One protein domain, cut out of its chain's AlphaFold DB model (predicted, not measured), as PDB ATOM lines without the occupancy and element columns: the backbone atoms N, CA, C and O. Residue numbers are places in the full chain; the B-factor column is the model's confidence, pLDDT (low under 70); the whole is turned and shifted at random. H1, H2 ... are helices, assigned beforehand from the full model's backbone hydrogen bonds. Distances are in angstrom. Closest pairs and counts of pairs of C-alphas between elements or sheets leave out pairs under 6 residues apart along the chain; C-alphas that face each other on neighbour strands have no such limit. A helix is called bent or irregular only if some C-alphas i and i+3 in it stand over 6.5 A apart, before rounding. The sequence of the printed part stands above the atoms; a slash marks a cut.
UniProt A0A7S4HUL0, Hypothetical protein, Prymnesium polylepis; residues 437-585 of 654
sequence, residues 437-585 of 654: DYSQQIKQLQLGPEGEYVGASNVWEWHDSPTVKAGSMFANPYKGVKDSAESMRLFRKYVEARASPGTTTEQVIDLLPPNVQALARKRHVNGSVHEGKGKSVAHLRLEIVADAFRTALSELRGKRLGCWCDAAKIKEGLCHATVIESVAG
ATOM      1  N   ASP A 437       3.043   3.202 -19.274       47.81
ATOM      2  CA  ASP A 437       3.287   4.012 -20.469       47.81
ATOM      3  C   ASP A 437       4.307   3.370 -21.439       47.81
ATOM      4  O   ASP A 437       4.081   3.295 -22.644       47.81
ATOM      5  N   TYR A 438       5.391   2.778 -20.926       43.38
ATOM      6  CA  TYR A 438       6.440   2.146 -21.737       43.38
ATOM      7  C   TYR A 438       5.945   0.880 -22.452       43.38
ATOM      8  O   TYR A 438       6.207   0.668 -23.638       43.38
ATOM      9  N   SER A 439       5.158   0.055 -21.755       52.81
ATOM     10  CA  SER A 439       4.545  -1.135 -22.357       52.81
ATOM     11  C   SER A 439       3.537  -0.772 -23.450       52.81
ATOM     12  O   SER A 439       3.374  -1.538 -24.397       52.81
ATOM     13  N   GLN A 440       2.848   0.367 -23.330       53.72
ATOM     14  CA  GLN A 440       1.910   0.861 -24.342       53.72
ATOM     15  C   GLN A 440       2.635   1.471 -25.549       53.72
ATOM     16  O   GLN A 440       2.254   1.188 -26.687       53.72
ATOM     17  N   GLN A 441       3.713   2.220 -25.316       52.09
ATOM     18  CA  GLN A 441       4.538   2.808 -26.372       52.09
ATOM     19  C   GLN A 441       5.224   1.736 -27.224       52.09
ATOM     20  O   GLN A 441       5.117   1.789 -28.444       52.09
ATOM     21  N   ILE A 442       5.816   0.693 -26.623       54.59
ATOM     22  CA  ILE A 442       6.406  -0.435 -27.376       54.59
ATOM     23  C   ILE A 442       5.379  -1.090 -28.304       54.59
ATOM     24  O   ILE A 442       5.687  -1.489 -29.424       54.59
ATOM     25  N   LYS A 443       4.136  -1.185 -27.848       59.78
ATOM     26  CA  LYS A 443       3.053  -1.863 -28.560       59.78
ATOM     27  C   LYS A 443       2.512  -1.045 -29.730       59.78
ATOM     28  O   LYS A 443       2.275  -1.603 -30.797       59.78
ATOM     29  N   GLN A 444       2.380   0.270 -29.560       55.22
ATOM     30  CA  GLN A 444       2.104   1.189 -30.668       55.22
ATOM     31  C   GLN A 444       3.274   1.253 -31.659       55.22
ATOM     32  O   GLN A 444       3.045   1.269 -32.865       55.22
ATOM     33  N   LEU A 445       4.517   1.222 -31.170       53.38
ATOM     34  CA  LEU A 445       5.715   1.179 -32.013       53.38
ATOM     35  C   LEU A 445       5.773  -0.098 -32.866       53.38
ATOM     36  O   LEU A 445       6.150  -0.027 -34.031       53.38
ATOM     37  N   GLN A 446       5.358  -1.247 -32.322       65.31
ATOM     38  CA  GLN A 446       5.309  -2.520 -33.056       65.31
ATOM     39  C   GLN A 446       4.232  -2.543 -34.149       65.31
ATOM     40  O   GLN A 446       4.468  -3.076 -35.235       65.31
ATOM     41  N   LEU A 447       3.064  -1.954 -33.878       71.88
ATOM     42  CA  LEU A 447       1.979  -1.839 -34.855       71.88
ATOM     43  C   LEU A 447       2.295  -0.826 -35.963       71.88
ATOM     44  O   LEU A 447       1.953  -1.055 -37.122       71.88
ATOM     45  N   GLY A 448       2.979   0.265 -35.619       77.38
ATOM     46  CA  GLY A 448       3.133   1.422 -36.494       77.38
ATOM     47  C   GLY A 448       1.840   2.248 -36.599       77.38
ATOM     48  O   GLY A 448       0.802   1.854 -36.065       77.38
ATOM     49  N   PRO A 449       1.882   3.407 -37.279       77.62
ATOM     50  CA  PRO A 449       0.722   4.296 -37.415       77.62
ATOM     51  C   PRO A 449      -0.435   3.676 -38.215       77.62
ATOM     52  O   PRO A 449      -1.582   4.042 -37.994       77.62
ATOM     53  N   GLU A 450      -0.134   2.719 -39.095       82.12
ATOM     54  CA  GLU A 450      -1.104   2.030 -39.962       82.12
ATOM     55  C   GLU A 450      -1.524   0.649 -39.426       82.12
ATOM     56  O   GLU A 450      -2.235  -0.099 -40.101       82.12
ATOM     57  N   GLY A 451      -1.040   0.263 -38.241       84.31
ATOM     58  CA  GLY A 451      -1.332  -1.038 -37.655       84.31
ATOM     59  C   GLY A 451      -2.731  -1.101 -37.044       84.31
ATOM     60  O   GLY A 451      -3.156  -0.186 -36.340       84.31
ATOM     61  N   GLU A 452      -3.427  -2.213 -37.258       86.88
ATOM     62  CA  GLU A 452      -4.760  -2.459 -36.711       86.88
ATOM     63  C   GLU A 452      -4.692  -3.494 -35.588       86.88
ATOM     64  O   GLU A 452      -4.050  -4.537 -35.703       86.88
ATOM     65  N   TYR A 453      -5.383  -3.237 -34.481       86.69
ATOM     66  CA  TYR A 453      -5.418  -4.179 -33.372       86.69
ATOM     67  C   TYR A 453      -6.470  -5.280 -33.569       86.69
ATOM     68  O   TYR A 453      -7.641  -4.968 -33.689       86.69
ATOM     69  N   VAL A 454      -6.119  -6.566 -33.484       86.12
ATOM     70  CA  VAL A 454      -7.096  -7.674 -33.647       86.12
ATOM     71  C   VAL A 454      -7.190  -8.609 -32.434       86.12
ATOM     72  O   VAL A 454      -8.039  -9.492 -32.372       86.12
ATOM     73  N   GLY A 455      -6.320  -8.431 -31.438       82.12
ATOM     74  CA  GLY A 455      -6.175  -9.349 -30.310       82.12
ATOM     75  C   GLY A 455      -7.282  -9.320 -29.244       82.12
ATOM     76  O   GLY A 455      -8.187  -8.481 -29.212       82.12
ATOM     77  N   ALA A 456      -7.156 -10.236 -28.282       67.38
ATOM     78  CA  ALA A 456      -7.913 -10.216 -27.033       67.38
ATOM     79  C   ALA A 456      -7.191  -9.343 -25.987       67.38
ATOM     80  O   ALA A 456      -5.983  -9.467 -25.801       67.38
ATOM     81  N   SER A 457      -7.904  -8.442 -25.290       55.94
ATOM     82  CA  SER A 457      -7.290  -7.456 -24.366       55.94
ATOM     83  C   SER A 457      -6.827  -8.042 -23.020       55.94
ATOM     84  O   SER A 457      -6.989  -7.428 -21.967       55.94
ATOM     85  N   ASN A 458      -6.280  -9.250 -23.035       46.56
ATOM     86  CA  ASN A 458      -5.998 -10.060 -21.850       46.56
ATOM     87  C   ASN A 458      -4.857  -9.476 -21.006       46.56
ATOM     88  O   ASN A 458      -4.628  -9.914 -19.883       46.56
ATOM     89  N   VAL A 459      -4.141  -8.483 -21.537       49.03
ATOM     90  CA  VAL A 459      -3.196  -7.685 -20.766       49.03
ATOM     91  C   VAL A 459      -4.002  -6.623 -20.023       49.03
ATOM     92  O   VAL A 459      -4.557  -5.707 -20.632       49.03
ATOM     93  N   TRP A 460      -4.088  -6.800 -18.706       38.50
ATOM     94  CA  TRP A 460      -5.007  -6.177 -17.746       38.50
ATOM     95  C   TRP A 460      -5.059  -4.632 -17.712       38.50
ATOM     96  O   TRP A 460      -5.857  -4.077 -16.966       38.50
ATOM     97  N   GLU A 461      -4.319  -3.926 -18.566       46.34
ATOM     98  CA  GLU A 461      -4.187  -2.457 -18.589       46.34
ATOM     99  C   GLU A 461      -4.420  -1.838 -19.980       46.34
ATOM    100  O   GLU A 461      -4.330  -0.629 -20.168       46.34
ATOM    101  N   TRP A 462      -4.757  -2.636 -20.997       44.94
ATOM    102  CA  TRP A 462      -4.885  -2.118 -22.367       44.94
ATOM    103  C   TRP A 462      -6.182  -1.422 -22.701       44.94
ATOM    104  O   TRP A 462      -6.218  -0.621 -23.627       44.94
ATOM    105  N   HIS A 463      -7.241  -1.705 -21.952       44.09
ATOM    106  CA  HIS A 463      -8.493  -0.969 -22.072       44.09
ATOM    107  C   HIS A 463      -8.306   0.533 -21.811       44.09
ATOM    108  O   HIS A 463      -9.214   1.300 -22.125       44.09
ATOM    109  N   ASP A 464      -7.143   0.943 -21.278       45.00
ATOM    110  CA  ASP A 464      -6.772   2.331 -21.080       45.00
ATOM    111  C   ASP A 464      -5.976   2.998 -22.209       45.00
ATOM    112  O   ASP A 464      -5.985   4.231 -22.264       45.00
ATOM    113  N   SER A 465      -5.386   2.236 -23.139       50.44
ATOM    114  CA  SER A 465      -4.635   2.786 -24.278       50.44
ATOM    115  C   SER A 465      -5.570   3.550 -25.224       50.44
ATOM    116  O   SER A 465      -6.578   2.983 -25.634       50.44
ATOM    117  N   PRO A 466      -5.256   4.789 -25.646       51.16
ATOM    118  CA  PRO A 466      -6.052   5.542 -26.617       51.16
ATOM    119  C   PRO A 466      -6.292   4.806 -27.939       51.16
ATOM    120  O   PRO A 466      -7.377   4.923 -28.488       51.16
ATOM    121  N   THR A 467      -5.343   4.001 -28.426       50.78
ATOM    122  CA  THR A 467      -5.491   3.207 -29.666       50.78
ATOM    123  C   THR A 467      -6.438   2.022 -29.468       50.78
ATOM    124  O   THR A 467      -7.253   1.707 -30.327       50.78
ATOM    125  N   VAL A 468      -6.409   1.401 -28.288       53.28
ATOM    126  CA  VAL A 468      -7.329   0.311 -27.914       53.28
ATOM    127  C   VAL A 468      -8.691   0.850 -27.436       53.28
ATOM    128  O   VAL A 468      -9.695   0.154 -27.542       53.28
ATOM    129  N   LYS A 469      -8.754   2.095 -26.946       51.94
ATOM    130  CA  LYS A 469      -9.979   2.853 -26.632       51.94
ATOM    131  C   LYS A 469     -10.642   3.404 -27.891       51.94
ATOM    132  O   LYS A 469     -11.867   3.422 -27.944       51.94
ATOM    133  N   ALA A 470      -9.849   3.818 -28.885       52.50
ATOM    134  CA  ALA A 470     -10.310   4.072 -30.251       52.50
ATOM    135  C   ALA A 470     -10.886   2.789 -30.845       52.50
ATOM    136  O   ALA A 470     -11.910   2.838 -31.515       52.50
ATOM    137  N   GLY A 471     -10.307   1.657 -30.438       58.59
ATOM    138  CA  GLY A 471     -11.025   0.419 -30.264       58.59
ATOM    139  C   GLY A 471     -11.326  -0.242 -31.586       58.59
ATOM    140  O   GLY A 471     -12.257   0.114 -32.298       58.59
ATOM    141  N   SER A 472     -10.516  -1.248 -31.886       78.56
ATOM    142  CA  SER A 472     -10.706  -1.980 -33.114       78.56
ATOM    143  C   SER A 472     -12.036  -2.715 -33.096       78.56
ATOM    144  O   SER A 472     -12.343  -3.485 -32.177       78.56
ATOM    145  N   MET A 473     -12.782  -2.534 -34.176       91.88
ATOM    146  CA  MET A 473     -13.959  -3.333 -34.477       91.88
ATOM    147  C   MET A 473     -13.636  -4.822 -34.674       91.88
ATOM    148  O   MET A 473     -14.560  -5.636 -34.669       91.88
ATOM    149  N   PHE A 474     -12.351  -5.172 -34.816       93.25
ATOM    150  CA  PHE A 474     -11.837  -6.530 -34.978       93.25
ATOM    151  C   PHE A 474     -11.341  -7.157 -33.667       93.25
ATOM    152  O   PHE A 474     -10.850  -8.282 -33.678       93.25
ATOM    153  N   ALA A 475     -11.462  -6.470 -32.528       91.88
ATOM    154  CA  ALA A 475     -11.032  -7.012 -31.242       91.88
ATOM    155  C   ALA A 475     -11.866  -8.235 -30.814       91.88
ATOM    156  O   ALA A 475     -13.086  -8.272 -30.981       91.88
ATOM    157  N   ASN A 476     -11.220  -9.211 -30.166       93.06
ATOM    158  CA  ASN A 476     -11.901 -10.406 -29.664       93.06
ATOM    159  C   ASN A 476     -12.824 -10.091 -28.463       93.06
ATOM    160  O   ASN A 476     -12.324  -9.687 -27.400       93.06
ATOM    161  N   PRO A 477     -14.150 -10.335 -28.560       93.75
ATOM    162  CA  PRO A 477     -15.070 -10.105 -27.450       93.75
ATOM    163  C   PRO A 477     -15.016 -11.206 -26.369       93.75
ATOM    164  O   PRO A 477     -15.500 -10.984 -25.259       93.75
ATOM    165  N   TYR A 478     -14.400 -12.366 -26.627       93.75
ATOM    166  CA  TYR A 478     -14.418 -13.562 -25.765       93.75
ATOM    167  C   TYR A 478     -13.285 -13.616 -24.720       93.75
ATOM    168  O   TYR A 478     -12.668 -14.660 -24.503       93.75
ATOM    169  N   LYS A 479     -13.010 -12.501 -24.030       84.56
ATOM    170  CA  LYS A 479     -11.892 -12.381 -23.058       84.56
ATOM    171  C   LYS A 479     -12.042 -13.248 -21.796       84.56
ATOM    172  O   LYS A 479     -11.069 -13.470 -21.090       84.56
ATOM    173  N   GLY A 480     -13.260 -13.695 -21.482       84.94
ATOM    174  CA  GLY A 480     -13.554 -14.517 -20.298       84.94
ATOM    175  C   GLY A 480     -13.480 -16.029 -20.533       84.94
ATOM    176  O   GLY A 480     -13.673 -16.796 -19.592       84.94
ATOM    177  N   VAL A 481     -13.235 -16.464 -21.771       90.94
ATOM    178  CA  VAL A 481     -13.135 -17.885 -22.112       90.94
ATOM    179  C   VAL A 481     -11.728 -18.360 -21.757       90.94
ATOM    180  O   VAL A 481     -10.753 -17.872 -22.322       90.94
ATOM    181  N   LYS A 482     -11.624 -19.266 -20.772       89.12
ATOM    182  CA  LYS A 482     -10.336 -19.749 -20.238       89.12
ATOM    183  C   LYS A 482      -9.534 -20.549 -21.259       89.12
ATOM    184  O   LYS A 482      -8.313 -20.466 -21.266       89.12
ATOM    185  N   ASP A 483     -10.229 -21.325 -22.080       91.56
ATOM    186  CA  ASP A 483      -9.614 -22.091 -23.150       91.56
ATOM    187  C   ASP A 483      -9.370 -21.187 -24.367       91.56
ATOM    188  O   ASP A 483     -10.301 -20.615 -24.943       91.56
ATOM    189  N   SER A 484      -8.101 -21.038 -24.749       88.50
ATOM    190  CA  SER A 484      -7.716 -20.245 -25.911       88.50
ATOM    191  C   SER A 484      -8.259 -20.821 -27.213       88.50
ATOM    192  O   SER A 484      -8.638 -20.037 -28.082       88.50
ATOM    193  N   ALA A 485      -8.343 -22.149 -27.342       91.06
ATOM    194  CA  ALA A 485      -8.866 -22.790 -28.544       91.06
ATOM    195  C   ALA A 485     -10.358 -22.476 -28.710       91.06
ATOM    196  O   ALA A 485     -10.775 -21.978 -29.757       91.06
ATOM    197  N   GLU A 486     -11.145 -22.637 -27.642       94.62
ATOM    198  CA  GLU A 486     -12.555 -22.245 -27.633       94.62
ATOM    199  C   GLU A 486     -12.747 -20.739 -27.877       94.62
ATOM    200  O   GLU A 486     -13.614 -20.345 -28.658       94.62
ATOM    201  N   SER A 487     -11.913 -19.875 -27.281       93.38
ATOM    202  CA  SER A 487     -11.960 -18.427 -27.539       93.38
ATOM    203  C   SER A 487     -11.725 -18.109 -29.021       93.38
ATOM    204  O   SER A 487     -12.432 -17.270 -29.582       93.38
ATOM    205  N   MET A 488     -10.775 -18.791 -29.674       94.00
ATOM    206  CA  MET A 488     -10.483 -18.595 -31.099       94.00
ATOM    207  C   MET A 488     -11.589 -19.156 -31.988       94.00
ATOM    208  O   MET A 488     -11.956 -18.518 -32.973       94.00
ATOM    209  N   ARG A 489     -12.174 -20.301 -31.624       95.62
ATOM    210  CA  ARG A 489     -13.314 -20.893 -32.333       95.62
ATOM    211  C   ARG A 489     -14.529 -19.967 -32.307       95.62
ATOM    212  O   ARG A 489     -15.146 -19.723 -33.344       95.62
ATOM    213  N   LEU A 490     -14.854 -19.416 -31.138       96.12
ATOM    214  CA  LEU A 490     -15.936 -18.443 -30.980       96.12
ATOM    215  C   LEU A 490     -15.632 -17.141 -31.727       96.12
ATOM    216  O   LEU A 490     -16.513 -16.603 -32.395       96.12
ATOM    217  N   PHE A 491     -14.385 -16.663 -31.672       96.00
ATOM    218  CA  PHE A 491     -13.956 -15.479 -32.411       96.00
ATOM    219  C   PHE A 491     -14.083 -15.664 -33.927       96.00
ATOM    220  O   PHE A 491     -14.660 -14.807 -34.591       96.00
ATOM    221  N   ARG A 492     -13.648 -16.804 -34.471       96.25
ATOM    222  CA  ARG A 492     -13.837 -17.163 -35.885       96.25
ATOM    223  C   ARG A 492     -15.313 -17.145 -36.267       96.25
ATOM    224  O   ARG A 492     -15.684 -16.418 -37.184       96.25
ATOM    225  N   LYS A 493     -16.162 -17.841 -35.503       97.25
ATOM    226  CA  LYS A 493     -17.615 -17.859 -35.730       97.25
ATOM    227  C   LYS A 493     -18.216 -16.450 -35.714       97.25
ATOM    228  O   LYS A 493     -19.090 -16.146 -36.519       97.25
ATOM    229  N   TYR A 494     -17.753 -15.590 -34.810       97.44
ATOM    230  CA  TYR A 494     -18.175 -14.193 -34.729       97.44
ATOM    231  C   TYR A 494     -17.793 -13.394 -35.982       97.44
ATOM    232  O   TYR A 494     -18.652 -12.719 -36.550       97.44
ATOM    233  N   VAL A 495     -16.541 -13.486 -36.442       96.88
ATOM    234  CA  VAL A 495     -16.057 -12.770 -37.635       96.88
ATOM    235  C   VAL A 495     -16.752 -13.284 -38.903       96.88
ATOM    236  O   VAL A 495     -17.226 -12.479 -39.703       96.88
ATOM    237  N   GLU A 496     -16.884 -14.603 -39.064       97.06
ATOM    238  CA  GLU A 496     -17.572 -15.239 -40.201       97.06
ATOM    239  C   GLU A 496     -19.054 -14.856 -40.259       97.06
ATOM    240  O   GLU A 496     -19.554 -14.446 -41.310       97.06
ATOM    241  N   ALA A 497     -19.759 -14.918 -39.125       97.56
ATOM    242  CA  ALA A 497     -21.152 -14.494 -39.057       97.56
ATOM    243  C   ALA A 497     -21.291 -13.019 -39.432       97.56
ATOM    244  O   ALA A 497     -22.140 -12.665 -40.245       97.56
ATOM    245  N   ARG A 498     -20.414 -12.157 -38.916       97.50
ATOM    246  CA  ARG A 498     -20.433 -10.724 -39.215       97.50
ATOM    247  C   ARG A 498     -20.146 -10.419 -40.686       97.50
ATOM    248  O   ARG A 498     -20.706  -9.461 -41.211       97.50
ATOM    249  N   ALA A 499     -19.332 -11.237 -41.351       97.31
ATOM    250  CA  ALA A 499     -19.032 -11.138 -42.779       97.31
ATOM    251  C   ALA A 499     -20.086 -11.798 -43.687       97.31
ATOM    252  O   ALA A 499     -20.041 -11.606 -44.904       97.31
ATOM    253  N   SER A 500     -21.020 -12.579 -43.137       97.62
ATOM    254  CA  SER A 500     -21.993 -13.337 -43.932       97.62
ATOM    255  C   SER A 500     -23.033 -12.417 -44.604       97.62
ATOM    256  O   SER A 500     -23.465 -11.428 -44.004       97.62
ATOM    257  N   PRO A 501     -23.437 -12.688 -45.867       97.06
ATOM    258  CA  PRO A 501     -24.480 -11.909 -46.534       97.06
ATOM    259  C   PRO A 501     -25.800 -11.958 -45.756       97.06
ATOM    260  O   PRO A 501     -26.216 -13.022 -45.309       97.06
ATOM    261  N   GLY A 502     -26.469 -10.813 -45.618       96.69
ATOM    262  CA  GLY A 502     -27.770 -10.725 -44.944       96.69
ATOM    263  C   GLY A 502     -27.723 -10.788 -43.414       96.69
ATOM    264  O   GLY A 502     -28.779 -10.703 -42.790       96.69
ATOM    265  N   THR A 503     -26.538 -10.894 -42.804       97.50
ATOM    266  CA  THR A 503     -26.396 -10.853 -41.346       97.50
ATOM    267  C   THR A 503     -26.919  -9.539 -40.776       97.50
ATOM    268  O   THR A 503     -26.559  -8.461 -41.250       97.50
ATOM    269  N   THR A 504     -27.721  -9.623 -39.715       97.31
ATOM    270  CA  THR A 504     -28.206  -8.456 -38.967       97.31
ATOM    271  C   THR A 504     -27.349  -8.165 -37.735       97.31
ATOM    272  O   THR A 504     -26.628  -9.027 -37.225       97.31
ATOM    273  N   THR A 505     -27.453  -6.941 -37.210       97.19
ATOM    274  CA  THR A 505     -26.763  -6.555 -35.965       97.19
ATOM    275  C   THR A 505     -27.201  -7.448 -34.799       97.19
ATOM    276  O   THR A 505     -26.377  -7.871 -33.993       97.19
ATOM    277  N   GLU A 506     -28.488  -7.785 -34.721       97.12
ATOM    278  CA  GLU A 506     -29.069  -8.632 -33.680       97.12
ATOM    279  C   GLU A 506     -28.475 -10.047 -33.694       97.12
ATOM    280  O   GLU A 506     -28.084 -10.546 -32.640       97.12
ATOM    281  N   GLN A 507     -28.311 -10.653 -34.877       97.56
ATOM    282  CA  GLN A 507     -27.680 -11.970 -35.017       97.56
ATOM    283  C   GLN A 507     -26.221 -11.961 -34.545       97.56
ATOM    284  O   GLN A 507     -25.769 -12.899 -33.894       97.56
ATOM    285  N   VAL A 508     -25.478 -10.884 -34.826       97.88
ATOM    286  CA  VAL A 508     -24.100 -10.719 -34.335       97.88
ATOM    287  C   VAL A 508     -24.076 -10.538 -32.817       97.88
ATOM    288  O   VAL A 508     -23.207 -11.094 -32.143       97.88
ATOM    289  N   ILE A 509     -25.035  -9.794 -32.256       97.50
ATOM    290  CA  ILE A 509     -25.171  -9.614 -30.806       97.50
ATOM    291  C   ILE A 509     -25.420 -10.952 -30.109       97.50
ATOM    292  O   ILE A 509     -24.821 -11.186 -29.062       97.50
ATOM    293  N   ASP A 510     -26.231 -11.838 -30.685       97.88
ATOM    294  CA  ASP A 510     -26.544 -13.155 -30.114       97.88
ATOM    295  C   ASP A 510     -25.311 -14.067 -29.974       97.88
ATOM    296  O   ASP A 510     -25.311 -14.988 -29.154       97.88
ATOM    297  N   LEU A 511     -24.233 -13.794 -30.718       97.62
ATOM    298  CA  LEU A 511     -22.975 -14.537 -30.628       97.62
ATOM    299  C   LEU A 511     -22.058 -14.051 -29.501       97.62
ATOM    300  O   LEU A 511     -21.166 -14.794 -29.087       97.62
ATOM    301  N   LEU A 512     -22.229 -12.826 -28.998       96.88
ATOM    302  CA  LEU A 512     -21.335 -12.247 -27.988       96.88
ATOM    303  C   LEU A 512     -21.471 -12.966 -26.629       96.88
ATOM    304  O   LEU A 512     -22.497 -13.588 -26.359       96.88
ATOM    305  N   PRO A 513     -20.490 -12.859 -25.711       95.88
ATOM    306  CA  PRO A 513     -20.659 -13.350 -24.341       95.88
ATOM    307  C   PRO A 513     -21.870 -12.702 -23.641       95.88
ATOM    308  O   PRO A 513     -22.082 -11.504 -23.838       95.88
ATOM    309  N   PRO A 514     -22.634 -13.405 -22.776       95.75
ATOM    310  CA  PRO A 514     -23.906 -12.906 -22.224       95.75
ATOM    311  C   PRO A 514     -23.844 -11.508 -21.580       95.75
ATOM    312  O   PRO A 514     -24.732 -10.675 -21.765       95.75
ATOM    313  N   ASN A 515     -22.758 -11.212 -20.862       92.62
ATOM    314  CA  ASN A 515     -22.510  -9.898 -20.263       92.62
ATOM    315  C   ASN A 515     -22.293  -8.793 -21.314       92.62
ATOM    316  O   ASN A 515     -22.724  -7.657 -21.116       92.62
ATOM    317  N   VAL A 516     -21.651  -9.123 -22.435       94.94
ATOM    318  CA  VAL A 516     -21.444  -8.227 -23.579       94.94
ATOM    319  C   VAL A 516     -22.741  -8.080 -24.383       94.94
ATOM    320  O   VAL A 516     -23.071  -6.958 -24.763       94.94
ATOM    321  N   GLN A 517     -23.536  -9.150 -24.551       96.94
ATOM    322  CA  GLN A 517     -24.843  -9.094 -25.226       96.94
ATOM    323  C   GLN A 517     -25.764  -8.064 -24.574       96.94
ATOM    324  O   GLN A 517     -26.335  -7.214 -25.252       96.94
ATOM    325  N   ALA A 518     -25.883  -8.095 -23.243       96.19
ATOM    326  CA  ALA A 518     -26.742  -7.170 -22.509       96.19
ATOM    327  C   ALA A 518     -26.333  -5.699 -22.715       96.19
ATOM    328  O   ALA A 518     -27.187  -4.812 -22.766       96.19
ATOM    329  N   LEU A 519     -25.031  -5.424 -22.840       95.56
ATOM    330  CA  LEU A 519     -24.512  -4.085 -23.130       95.56
ATOM    331  C   LEU A 519     -24.747  -3.689 -24.589       95.56
ATOM    332  O   LEU A 519     -25.135  -2.549 -24.849       95.56
ATOM    333  N   ALA A 520     -24.567  -4.629 -25.514       96.12
ATOM    334  CA  ALA A 520     -24.798  -4.426 -26.934       96.12
ATOM    335  C   ALA A 520     -26.276  -4.160 -27.238       96.12
ATOM    336  O   ALA A 520     -26.572  -3.157 -27.870       96.12
ATOM    337  N   ARG A 521     -27.219  -4.933 -26.686       97.50
ATOM    338  CA  ARG A 521     -28.667  -4.671 -26.838       97.50
ATOM    339  C   ARG A 521     -29.102  -3.330 -26.248       97.50
ATOM    340  O   ARG A 521     -30.013  -2.689 -26.748       97.50
ATOM    341  N   LYS A 522     -28.452  -2.864 -25.175       96.25
ATOM    342  CA  LYS A 522     -28.711  -1.515 -24.638       96.25
ATOM    343  C   LYS A 522     -28.218  -0.414 -25.575       96.25
ATOM    344  O   LYS A 522     -28.764   0.688 -25.535       96.25
ATOM    345  N   ARG A 523     -27.158  -0.689 -26.338       96.19
ATOM    346  CA  ARG A 523     -26.582   0.233 -27.318       96.19
ATOM    347  C   ARG A 523     -27.344   0.190 -28.644       96.19
ATOM    348  O   ARG A 523     -27.588   1.250 -29.193       96.19
ATOM    349  N   HIS A 524     -27.739  -0.982 -29.119       96.31
ATOM    350  CA  HIS A 524     -28.443  -1.192 -30.380       96.31
ATOM    351  C   HIS A 524     -29.908  -1.512 -30.088       96.31
ATOM    352  O   HIS A 524     -30.235  -2.634 -29.707       96.31
ATOM    353  N   VAL A 525     -30.782  -0.515 -30.220       94.75
ATOM    354  CA  VAL A 525     -32.227  -0.667 -29.993       94.75
ATOM    355  C   VAL A 525     -32.935  -0.388 -31.308       94.75
ATOM    356  O   VAL A 525     -32.763   0.687 -31.879       94.75
ATOM    357  N   ASN A 526     -33.731  -1.347 -31.786       90.94
ATOM    358  CA  ASN A 526     -34.483  -1.246 -33.043       90.94
ATOM    359  C   ASN A 526     -33.591  -0.844 -34.236       90.94
ATOM    360  O   ASN A 526     -33.907   0.093 -34.967       90.94
ATOM    361  N   GLY A 527     -32.420  -1.478 -34.373       88.44
ATOM    362  CA  GLY A 527     -31.442  -1.160 -35.420       88.44
ATOM    363  C   GLY A 527     -30.716   0.188 -35.275       88.44
ATOM    364  O   GLY A 527     -29.841   0.488 -36.079       88.44
ATOM    365  N   SER A 528     -31.025   1.000 -34.256       93.69
ATOM    366  CA  SER A 528     -30.393   2.308 -34.028       93.69
ATOM    367  C   SER A 528     -29.314   2.252 -32.943       93.69
ATOM    368  O   SER A 528     -29.490   1.606 -31.907       93.69
ATOM    369  N   VAL A 529     -28.205   2.972 -33.153       96.38
ATOM    370  CA  VAL A 529     -27.092   3.075 -32.194       96.38
ATOM    371  C   VAL A 529     -27.335   4.220 -31.205       96.38
ATOM    372  O   VAL A 529     -27.371   5.391 -31.569       96.38
ATOM    373  N   HIS A 530     -27.439   3.899 -29.920       95.38
ATOM    374  CA  HIS A 530     -27.498   4.861 -28.823       95.38
ATOM    375  C   HIS A 530     -26.100   5.125 -28.258       95.38
ATOM    376  O   HIS A 530     -25.631   4.417 -27.364       95.38
ATOM    377  N   GLU A 531     -25.448   6.189 -28.728       92.56
ATOM    378  CA  GLU A 531     -24.054   6.517 -28.390       92.56
ATOM    379  C   GLU A 531     -23.767   6.598 -26.881       92.56
ATOM    380  O   GLU A 531     -22.711   6.156 -26.423       92.56
ATOM    381  N   GLY A 532     -24.730   7.085 -26.089       92.25
ATOM    382  CA  GLY A 532     -24.611   7.215 -24.633       92.25
ATOM    383  C   GLY A 532     -24.697   5.901 -23.841       92.25
ATOM    384  O   GLY A 532     -24.368   5.893 -22.652       92.25
ATOM    385  N   LYS A 533     -25.120   4.791 -24.461       93.25
ATOM    386  CA  LYS A 533     -25.310   3.485 -23.807       93.25
ATOM    387  C   LYS A 533     -24.259   2.472 -24.273       93.25
ATOM    388  O   LYS A 533     -23.772   2.519 -25.400       93.25
ATOM    389  N   GLY A 534     -23.895   1.549 -23.376       89.00
ATOM    390  CA  GLY A 534     -22.974   0.450 -23.694       89.00
ATOM    391  C   GLY A 534     -21.586   0.915 -24.151       89.00
ATOM    392  O   GLY A 534     -21.021   0.333 -25.067       89.00
ATOM    393  N   LYS A 535     -21.026   1.970 -23.542       87.81
ATOM    394  CA  LYS A 535     -19.743   2.572 -23.967       87.81
ATOM    395  C   LYS A 535     -18.595   1.560 -24.088       87.81
ATOM    396  O   LYS A 535     -17.766   1.681 -24.979       87.81
ATOM    397  N   SER A 536     -18.575   0.531 -23.241       85.69
ATOM    398  CA  SER A 536     -17.556  -0.524 -23.271       85.69
ATOM    399  C   SER A 536     -17.618  -1.431 -24.500       85.69
ATOM    400  O   SER A 536     -16.634  -2.110 -24.763       85.69
ATOM    401  N   VAL A 537     -18.722  -1.447 -25.254       89.56
ATOM    402  CA  VAL A 537     -18.860  -2.219 -26.505       89.56
ATOM    403  C   VAL A 537     -18.895  -1.331 -27.749       89.56
ATOM    404  O   VAL A 537     -19.004  -1.843 -28.856       89.56
ATOM    405  N   ALA A 538     -18.778  -0.007 -27.588       88.38
ATOM    406  CA  ALA A 538     -18.848   0.945 -28.696       88.38
ATOM    407  C   ALA A 538     -17.770   0.697 -29.760       88.38
ATOM    408  O   ALA A 538     -18.055   0.779 -30.949       88.38
ATOM    409  N   HIS A 539     -16.567   0.321 -29.324       88.38
ATOM    410  CA  HIS A 539     -15.448   0.011 -30.207       88.38
ATOM    411  C   HIS A 539     -15.705  -1.151 -31.169       88.38
ATOM    412  O   HIS A 539     -15.126  -1.198 -32.245       88.38
ATOM    413  N   LEU A 540     -16.592  -2.086 -30.813       91.19
ATOM    414  CA  LEU A 540     -16.868  -3.238 -31.667       91.19
ATOM    415  C   LEU A 540     -17.619  -2.844 -32.947       91.19
ATOM    416  O   LEU A 540     -17.622  -3.633 -33.887       91.19
ATOM    417  N   ARG A 541     -18.235  -1.649 -33.003       94.62
ATOM    418  CA  ARG A 541     -18.996  -1.133 -34.161       94.62
ATOM    419  C   ARG A 541     -19.975  -2.165 -34.732       94.62
ATOM    420  O   ARG A 541     -19.948  -2.463 -35.924       94.62
ATOM    421  N   LEU A 542     -20.774  -2.790 -33.864       95.44
ATOM    422  CA  LEU A 542     -21.606  -3.960 -34.195       95.44
ATOM    423  C   LEU A 542     -22.631  -3.695 -35.308       95.44
ATOM    424  O   LEU A 542     -23.124  -4.645 -35.899       95.44
ATOM    425  N   GLU A 543     -22.909  -2.427 -35.610       96.00
ATOM    426  CA  GLU A 543     -23.716  -1.987 -36.749       96.00
ATOM    427  C   GLU A 543     -23.077  -2.276 -38.120       96.00
ATOM    428  O   GLU A 543     -23.770  -2.292 -39.133       96.00
ATOM    429  N   ILE A 544     -21.763  -2.511 -38.173       96.75
ATOM    430  CA  ILE A 544     -21.049  -2.851 -39.407       96.75
ATOM    431  C   ILE A 544     -21.076  -4.364 -39.592       96.75
ATOM    432  O   ILE A 544     -20.336  -5.086 -38.921       96.75
ATOM    433  N   VAL A 545     -21.918  -4.826 -40.512       97.50
ATOM    434  CA  VAL A 545     -22.168  -6.241 -40.831       97.50
ATOM    435  C   VAL A 545     -22.208  -6.457 -42.350       97.50
ATOM    436  O   VAL A 545     -22.229  -5.491 -43.117       97.50
ATOM    437  N   ALA A 546     -22.213  -7.719 -42.784       96.62
ATOM    438  CA  ALA A 546     -22.307  -8.144 -44.181       96.62
ATOM    439  C   ALA A 546     -21.278  -7.431 -45.083       96.62
ATOM    440  O   ALA A 546     -20.083  -7.456 -44.787       96.62
ATOM    441  N   ASP A 547     -21.719  -6.791 -46.171       96.75
ATOM    442  CA  ASP A 547     -20.840  -6.104 -47.126       96.75
ATOM    443  C   ASP A 547     -19.991  -5.011 -46.485       96.75
ATOM    444  O   ASP A 547     -18.801  -4.925 -46.765       96.75
ATOM    445  N   ALA A 548     -20.561  -4.224 -45.570       97.06
ATOM    446  CA  ALA A 548     -19.810  -3.167 -44.900       97.06
ATOM    447  C   ALA A 548     -18.668  -3.744 -44.045       97.06
ATOM    448  O   ALA A 548     -17.579  -3.173 -43.991       97.06
ATOM    449  N   PHE A 549     -18.888  -4.902 -43.414       97.00
ATOM    450  CA  PHE A 549     -17.838  -5.590 -42.665       97.00
ATOM    451  C   PHE A 549     -16.801  -6.240 -43.583       97.00
ATOM    452  O   PHE A 549     -15.611  -6.166 -43.291       97.00
ATOM    453  N   ARG A 550     -17.219  -6.810 -44.720       95.50
ATOM    454  CA  ARG A 550     -16.293  -7.318 -45.747       95.50
ATOM    455  C   ARG A 550     -15.401  -6.217 -46.314       95.50
ATOM    456  O   ARG A 550     -14.200  -6.433 -46.447       95.50
ATOM    457  N   THR A 551     -15.953  -5.034 -46.579       95.75
ATOM    458  CA  THR A 551     -15.171  -3.861 -46.990       95.75
ATOM    459  C   THR A 551     -14.142  -3.507 -45.920       95.75
ATOM    460  O   THR A 551     -12.956  -3.430 -46.232       95.75
ATOM    461  N   ALA A 552     -14.553  -3.416 -44.652       95.12
ATOM    462  CA  ALA A 552     -13.636  -3.135 -43.548       95.12
ATOM    463  C   ALA A 552     -12.526  -4.199 -43.408       95.12
ATOM    464  O   ALA A 552     -11.377  -3.852 -43.158       95.12
ATOM    465  N   LEU A 553     -12.836  -5.485 -43.613       94.56
ATOM    466  CA  LEU A 553     -11.831  -6.556 -43.654       94.56
ATOM    467  C   LEU A 553     -10.860  -6.387 -44.830       94.56
ATOM    468  O   LEU A 553      -9.658  -6.571 -44.664       94.56
ATOM    469  N   SER A 554     -11.353  -6.012 -46.013       92.62
ATOM    470  CA  SER A 554     -10.505  -5.808 -47.194       92.62
ATOM    471  C   SER A 554      -9.529  -4.635 -47.036       92.62
ATOM    472  O   SER A 554      -8.414  -4.688 -47.551       92.62
ATOM    473  N   GLU A 555      -9.905  -3.618 -46.255       93.00
ATOM    474  CA  GLU A 555      -9.051  -2.476 -45.900       93.00
ATOM    475  C   GLU A 555      -7.901  -2.848 -44.949       93.00
ATOM    476  O   GLU A 555      -6.997  -2.038 -44.736       93.00
ATOM    477  N   LEU A 556      -7.909  -4.058 -44.374       90.75
ATOM    478  CA  LEU A 556      -6.792  -4.593 -43.587       90.75
ATOM    479  C   LEU A 556      -5.677  -5.180 -44.450       90.75
ATOM    480  O   LEU A 556      -4.603  -5.503 -43.938       90.75
ATOM    481  N   ARG A 557      -5.904  -5.330 -45.757       88.94
ATOM    482  CA  ARG A 557      -4.903  -5.879 -46.667       88.94
ATOM    483  C   ARG A 557      -3.651  -5.001 -46.667       88.94
ATOM    484  O   ARG A 557      -3.716  -3.813 -46.966       88.94
ATOM    485  N   GLY A 558      -2.505  -5.610 -46.360       86.94
ATOM    486  CA  GLY A 558      -1.217  -4.914 -46.265       86.94
ATOM    487  C   GLY A 558      -1.023  -4.098 -44.982       86.94
ATOM    488  O   GLY A 558       0.034  -3.500 -44.811       86.94
ATOM    489  N   LYS A 559      -2.002  -4.083 -44.066       88.88
ATOM    490  CA  LYS A 559      -1.819  -3.516 -42.727       88.88
ATOM    491  C   LYS A 559      -1.190  -4.543 -41.793       88.88
ATOM    492  O   LYS A 559      -1.370  -5.756 -41.943       88.88
ATOM    493  N   ARG A 560      -0.483  -4.035 -40.785       86.19
ATOM    494  CA  ARG A 560       0.049  -4.841 -39.683       86.19
ATOM    495  C   ARG A 560      -1.057  -5.154 -38.693       86.19
ATOM    496  O   ARG A 560      -1.680  -4.234 -38.170       86.19
ATOM    497  N   LEU A 561      -1.288  -6.433 -38.411       87.31
ATOM    498  CA  LEU A 561      -2.325  -6.853 -37.470       87.31
ATOM    499  C   LEU A 561      -1.737  -7.179 -36.100       87.31
ATOM    500  O   LEU A 561      -1.066  -8.186 -35.902       87.31
ATOM    501  N   GLY A 562      -2.045  -6.351 -35.111       84.12
ATOM    502  CA  GLY A 562      -1.629  -6.530 -33.725       84.12
ATOM    503  C   GLY A 562      -2.361  -7.684 -33.061       84.12
ATOM    504  O   GLY A 562      -3.440  -7.502 -32.496       84.12
ATOM    505  N   CYS A 563      -1.760  -8.866 -33.093       83.44
ATOM    506  CA  CYS A 563      -2.140 -10.047 -32.325       83.44
ATOM    507  C   CYS A 563      -0.985 -10.341 -31.350       83.44
ATOM    508  O   CYS A 563       0.154 -10.476 -31.778       83.44
ATOM    509  N   TRP A 564      -1.251 -10.415 -30.037       79.81
ATOM    510  CA  TRP A 564      -0.248 -10.786 -29.013       79.81
ATOM    511  C   TRP A 564      -0.341 -12.265 -28.640       79.81
ATOM    512  O   TRP A 564      -0.088 -12.648 -27.497       79.81
ATOM    513  N   CYS A 565      -0.751 -13.098 -29.591       83.50
ATOM    514  CA  CYS A 565      -0.579 -14.529 -29.432       83.50
ATOM    515  C   CYS A 565       0.911 -14.855 -29.550       83.50
ATOM    516  O   CYS A 565       1.636 -14.235 -30.325       83.50
ATOM    517  N   ASP A 566       1.365 -15.807 -28.743       82.38
ATOM    518  CA  ASP A 566       2.717 -16.339 -28.846       82.38
ATOM    519  C   ASP A 566       2.915 -17.097 -30.175       82.38
ATOM    520  O   ASP A 566       1.960 -17.467 -30.863       82.38
ATOM    521  N   ALA A 567       4.177 -17.328 -30.541       77.94
ATOM    522  CA  ALA A 567       4.533 -18.016 -31.779       77.94
ATOM    523  C   ALA A 567       3.956 -19.440 -31.865       77.94
ATOM    524  O   ALA A 567       3.636 -19.893 -32.962       77.94
ATOM    525  N   ALA A 568       3.786 -20.128 -30.729       82.88
ATOM    526  CA  ALA A 568       3.177 -21.457 -30.684       82.88
ATOM    527  C   ALA A 568       1.710 -21.402 -31.140       82.88
ATOM    528  O   ALA A 568       1.335 -22.090 -32.086       82.88
ATOM    529  N   LYS A 569       0.915 -20.483 -30.584       83.88
ATOM    530  CA  LYS A 569      -0.473 -20.254 -31.005       83.88
ATOM    531  C   LYS A 569      -0.585 -19.815 -32.457       83.88
ATOM    532  O   LYS A 569      -1.535 -20.201 -33.125       83.88
ATOM    533  N   ILE A 570       0.356 -19.016 -32.958       83.81
ATOM    534  CA  ILE A 570       0.377 -18.638 -34.380       83.81
ATOM    535  C   ILE A 570       0.585 -19.884 -35.253       83.81
ATOM    536  O   ILE A 570      -0.177 -20.086 -36.196       83.81
ATOM    537  N   LYS A 571       1.556 -20.747 -34.913       82.00
ATOM    538  CA  LYS A 571       1.816 -22.012 -35.629       82.00
ATOM    539  C   LYS A 571       0.614 -22.962 -35.598       82.00
ATOM    540  O   LYS A 571       0.342 -23.626 -36.589       82.00
ATOM    541  N   GLU A 572      -0.130 -22.982 -34.496       85.62
ATOM    542  CA  GLU A 572      -1.359 -23.773 -34.338       85.62
ATOM    543  C   GLU A 572      -2.589 -23.149 -35.034       85.62
ATOM    544  O   GLU A 572      -3.685 -23.704 -34.976       85.62
ATOM    545  N   GLY A 573      -2.454 -21.977 -35.669       84.56
ATOM    546  CA  GLY A 573      -3.580 -21.248 -36.268       84.56
ATOM    547  C   GLY A 573      -4.539 -20.629 -35.240       84.56
ATOM    548  O   GLY A 573      -5.637 -20.189 -35.586       84.56
ATOM    549  N   LEU A 574      -4.124 -20.558 -33.972       87.19
ATOM    550  CA  LEU A 574      -4.845 -19.995 -32.830       87.19
ATOM    551  C   LEU A 574      -4.454 -18.528 -32.559       87.19
ATOM    552  O   LEU A 574      -4.305 -18.101 -31.409       87.19
ATOM    553  N   CYS A 575      -4.298 -17.727 -33.613       91.69
ATOM    554  CA  CYS A 575      -4.095 -16.280 -33.510       91.69
ATOM    555  C   CYS A 575      -5.249 -15.497 -34.139       91.69
ATOM    556  O   CYS A 575      -5.797 -15.866 -35.177       91.69
ATOM    557  N   HIS A 576      -5.587 -14.362 -33.522       91.56
ATOM    558  CA  HIS A 576      -6.626 -13.454 -34.006       91.56
ATOM    559  C   HIS A 576      -6.365 -12.933 -35.414       91.56
ATOM    560  O   HIS A 576      -7.292 -12.881 -36.213       91.56
ATOM    561  N   ALA A 577      -5.118 -12.573 -35.724       91.50
ATOM    562  CA  ALA A 577      -4.743 -12.121 -37.058       91.50
ATOM    563  C   ALA A 577      -4.963 -13.232 -38.087       91.50
ATOM    564  O   ALA A 577      -5.629 -12.986 -39.079       91.50
ATOM    565  N   THR A 578      -4.550 -14.469 -37.797       91.50
ATOM    566  CA  THR A 578      -4.791 -15.622 -38.681       91.50
ATOM    567  C   THR A 578      -6.282 -15.886 -38.907       91.50
ATOM    568  O   THR A 578      -6.700 -16.215 -40.016       91.50
ATOM    569  N   VAL A 579      -7.121 -15.711 -37.878       93.81
ATOM    570  CA  VAL A 579      -8.583 -15.783 -38.038       93.81
ATOM    571  C   VAL A 579      -9.068 -14.693 -38.995       93.81
ATOM    572  O   VAL A 579      -9.762 -15.011 -39.959       93.81
ATOM    573  N   ILE A 580      -8.677 -13.437 -38.770       93.31
ATOM    574  CA  ILE A 580      -9.065 -12.299 -39.614       93.31
ATOM    575  C   ILE A 580      -8.597 -12.491 -41.060       93.31
ATOM    576  O   ILE A 580      -9.413 -12.361 -41.964       93.31
ATOM    577  N   GLU A 581      -7.342 -12.879 -41.283       90.31
ATOM    578  CA  GLU A 581      -6.778 -13.186 -42.604       90.31
ATOM    579  C   GLU A 581      -7.568 -14.278 -43.320       90.31
ATOM    580  O   GLU A 581      -7.936 -14.127 -44.487       90.31
ATOM    581  N   SER A 582      -7.885 -15.365 -42.605       91.38
ATOM    582  CA  SER A 582      -8.622 -16.489 -43.181       91.38
ATOM    583  C   SER A 582     -10.037 -16.104 -43.618       91.38
ATOM    584  O   SER A 582     -10.507 -16.600 -44.637       91.38
ATOM    585  N   VAL A 583     -10.697 -15.190 -42.897       91.12
ATOM    586  CA  VAL A 583     -12.037 -14.703 -43.263       91.12
ATOM    587  C   VAL A 583     -11.966 -13.594 -44.315       91.12
ATOM    588  O   VAL A 583     -12.819 -13.527 -45.196       91.12
ATOM    589  N   ALA A 584     -10.947 -12.736 -44.259       87.25
ATOM    590  CA  ALA A 584     -10.726 -11.673 -45.234       87.25
ATOM    591  C   ALA A 584     -10.254 -12.207 -46.596       87.25
ATOM    592  O   ALA A 584     -10.321 -11.481 -47.587       87.25
ATOM    593  N   GLY A 585      -9.738 -13.441 -46.654       86.06
ATOM    594  CA  GLY A 585      -9.133 -14.012 -47.859       86.06
ATOM    595  C   GLY A 585      -7.868 -13.269 -48.295       86.06
ATOM    596  O   GLY A 585      -7.477 -13.335 -49.461       86.06
TER     597      GLY A 585
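What this domain is: This is residues 437 to 585 of the 654 residues of the protein "Hypothetical protein" of Prymnesium polylepis (UniProt A0A7S4HUL0). H3, the longest helix, forms the core: H9 lies beside it, H4 and H5 fold back and forth from its last part, and H7 crosses the last residues of H3 and H9. H6 crosses H5, while H1, H2 and H8 touch no helix. The printed part has 149 residues with nine named helices, H1 to H9 in order, and no named strand. It is all helix, part aligned and part crossed, and compact: radius of gyration of the C-alphas 14.8 A, spans 41 by 32 by 30 A.

How they stand to each other: The hub is H3, residues 484 to 499. H9, residues 576 to 584, touches it at 29 degrees, a shallow tilt, the same way; closest C-alphas Arg 492 and Val 579, 5.8 A. H4, residues 505 to 511, forms a hairpin with H3 at 17 degrees, touching residues 494 to 498 alone; closest C-alphas Arg 498 and Val 508, 6.1 A. H4 forms another hairpin with H5, residues 514 to 523; closest C-alphas Ile 509 and Gln 517, 5.6 A. H6, residues 535 to 540, is about perpendicular to H5, 86 degrees, and touches it; closest C-alphas Ala 520 and Val 537, 6.3 A. H7, residues 546 to 554, touches residues 498 to 499 of H3 alone at 64 degrees, a steep tilt; closest C-alphas Ala 499 and Ala 546, 4.7 A. H7 touches H9; closest C-alphas Leu 553 and Ala 584, 5.5 A. H2, residues 466 to 470, is close but not clearly touching H6, and likewise H1, residues 437 to 447. H8, residues 567 to 571, is close but not clearly touching H9. Every O i to N i+4 pair is within hydrogen-bond range in H2, H3, H7, H8 and H9, but 6 of 7 in H1, 2 of 3 in H4, 5 of 6 in H5 and 0 of 2 in H6, where 2 of 3 O i to N i+3 pairs are.

Where its parts are: H3 runs 22.3 A from C-alpha 484 at (-7.716, -20.245, -25.911); H1 measures 15.6 A and H5 14.3 A. H6 is irregular, C-alphas 536 and 539 being 7.3 A apart. H9 ends at C-alpha 584, (-10.726, -11.673, -45.234).

The domain as a whole: The C-alphas farthest apart, Tyr 438 and Gly 502, are 43.3 A apart. The printed part has no cut; the links H1 to H2, H2 to H3, H5 to H6 and H7 to H8 are long. Residues 437 to 446 and 456 to 471 have pLDDT under 70.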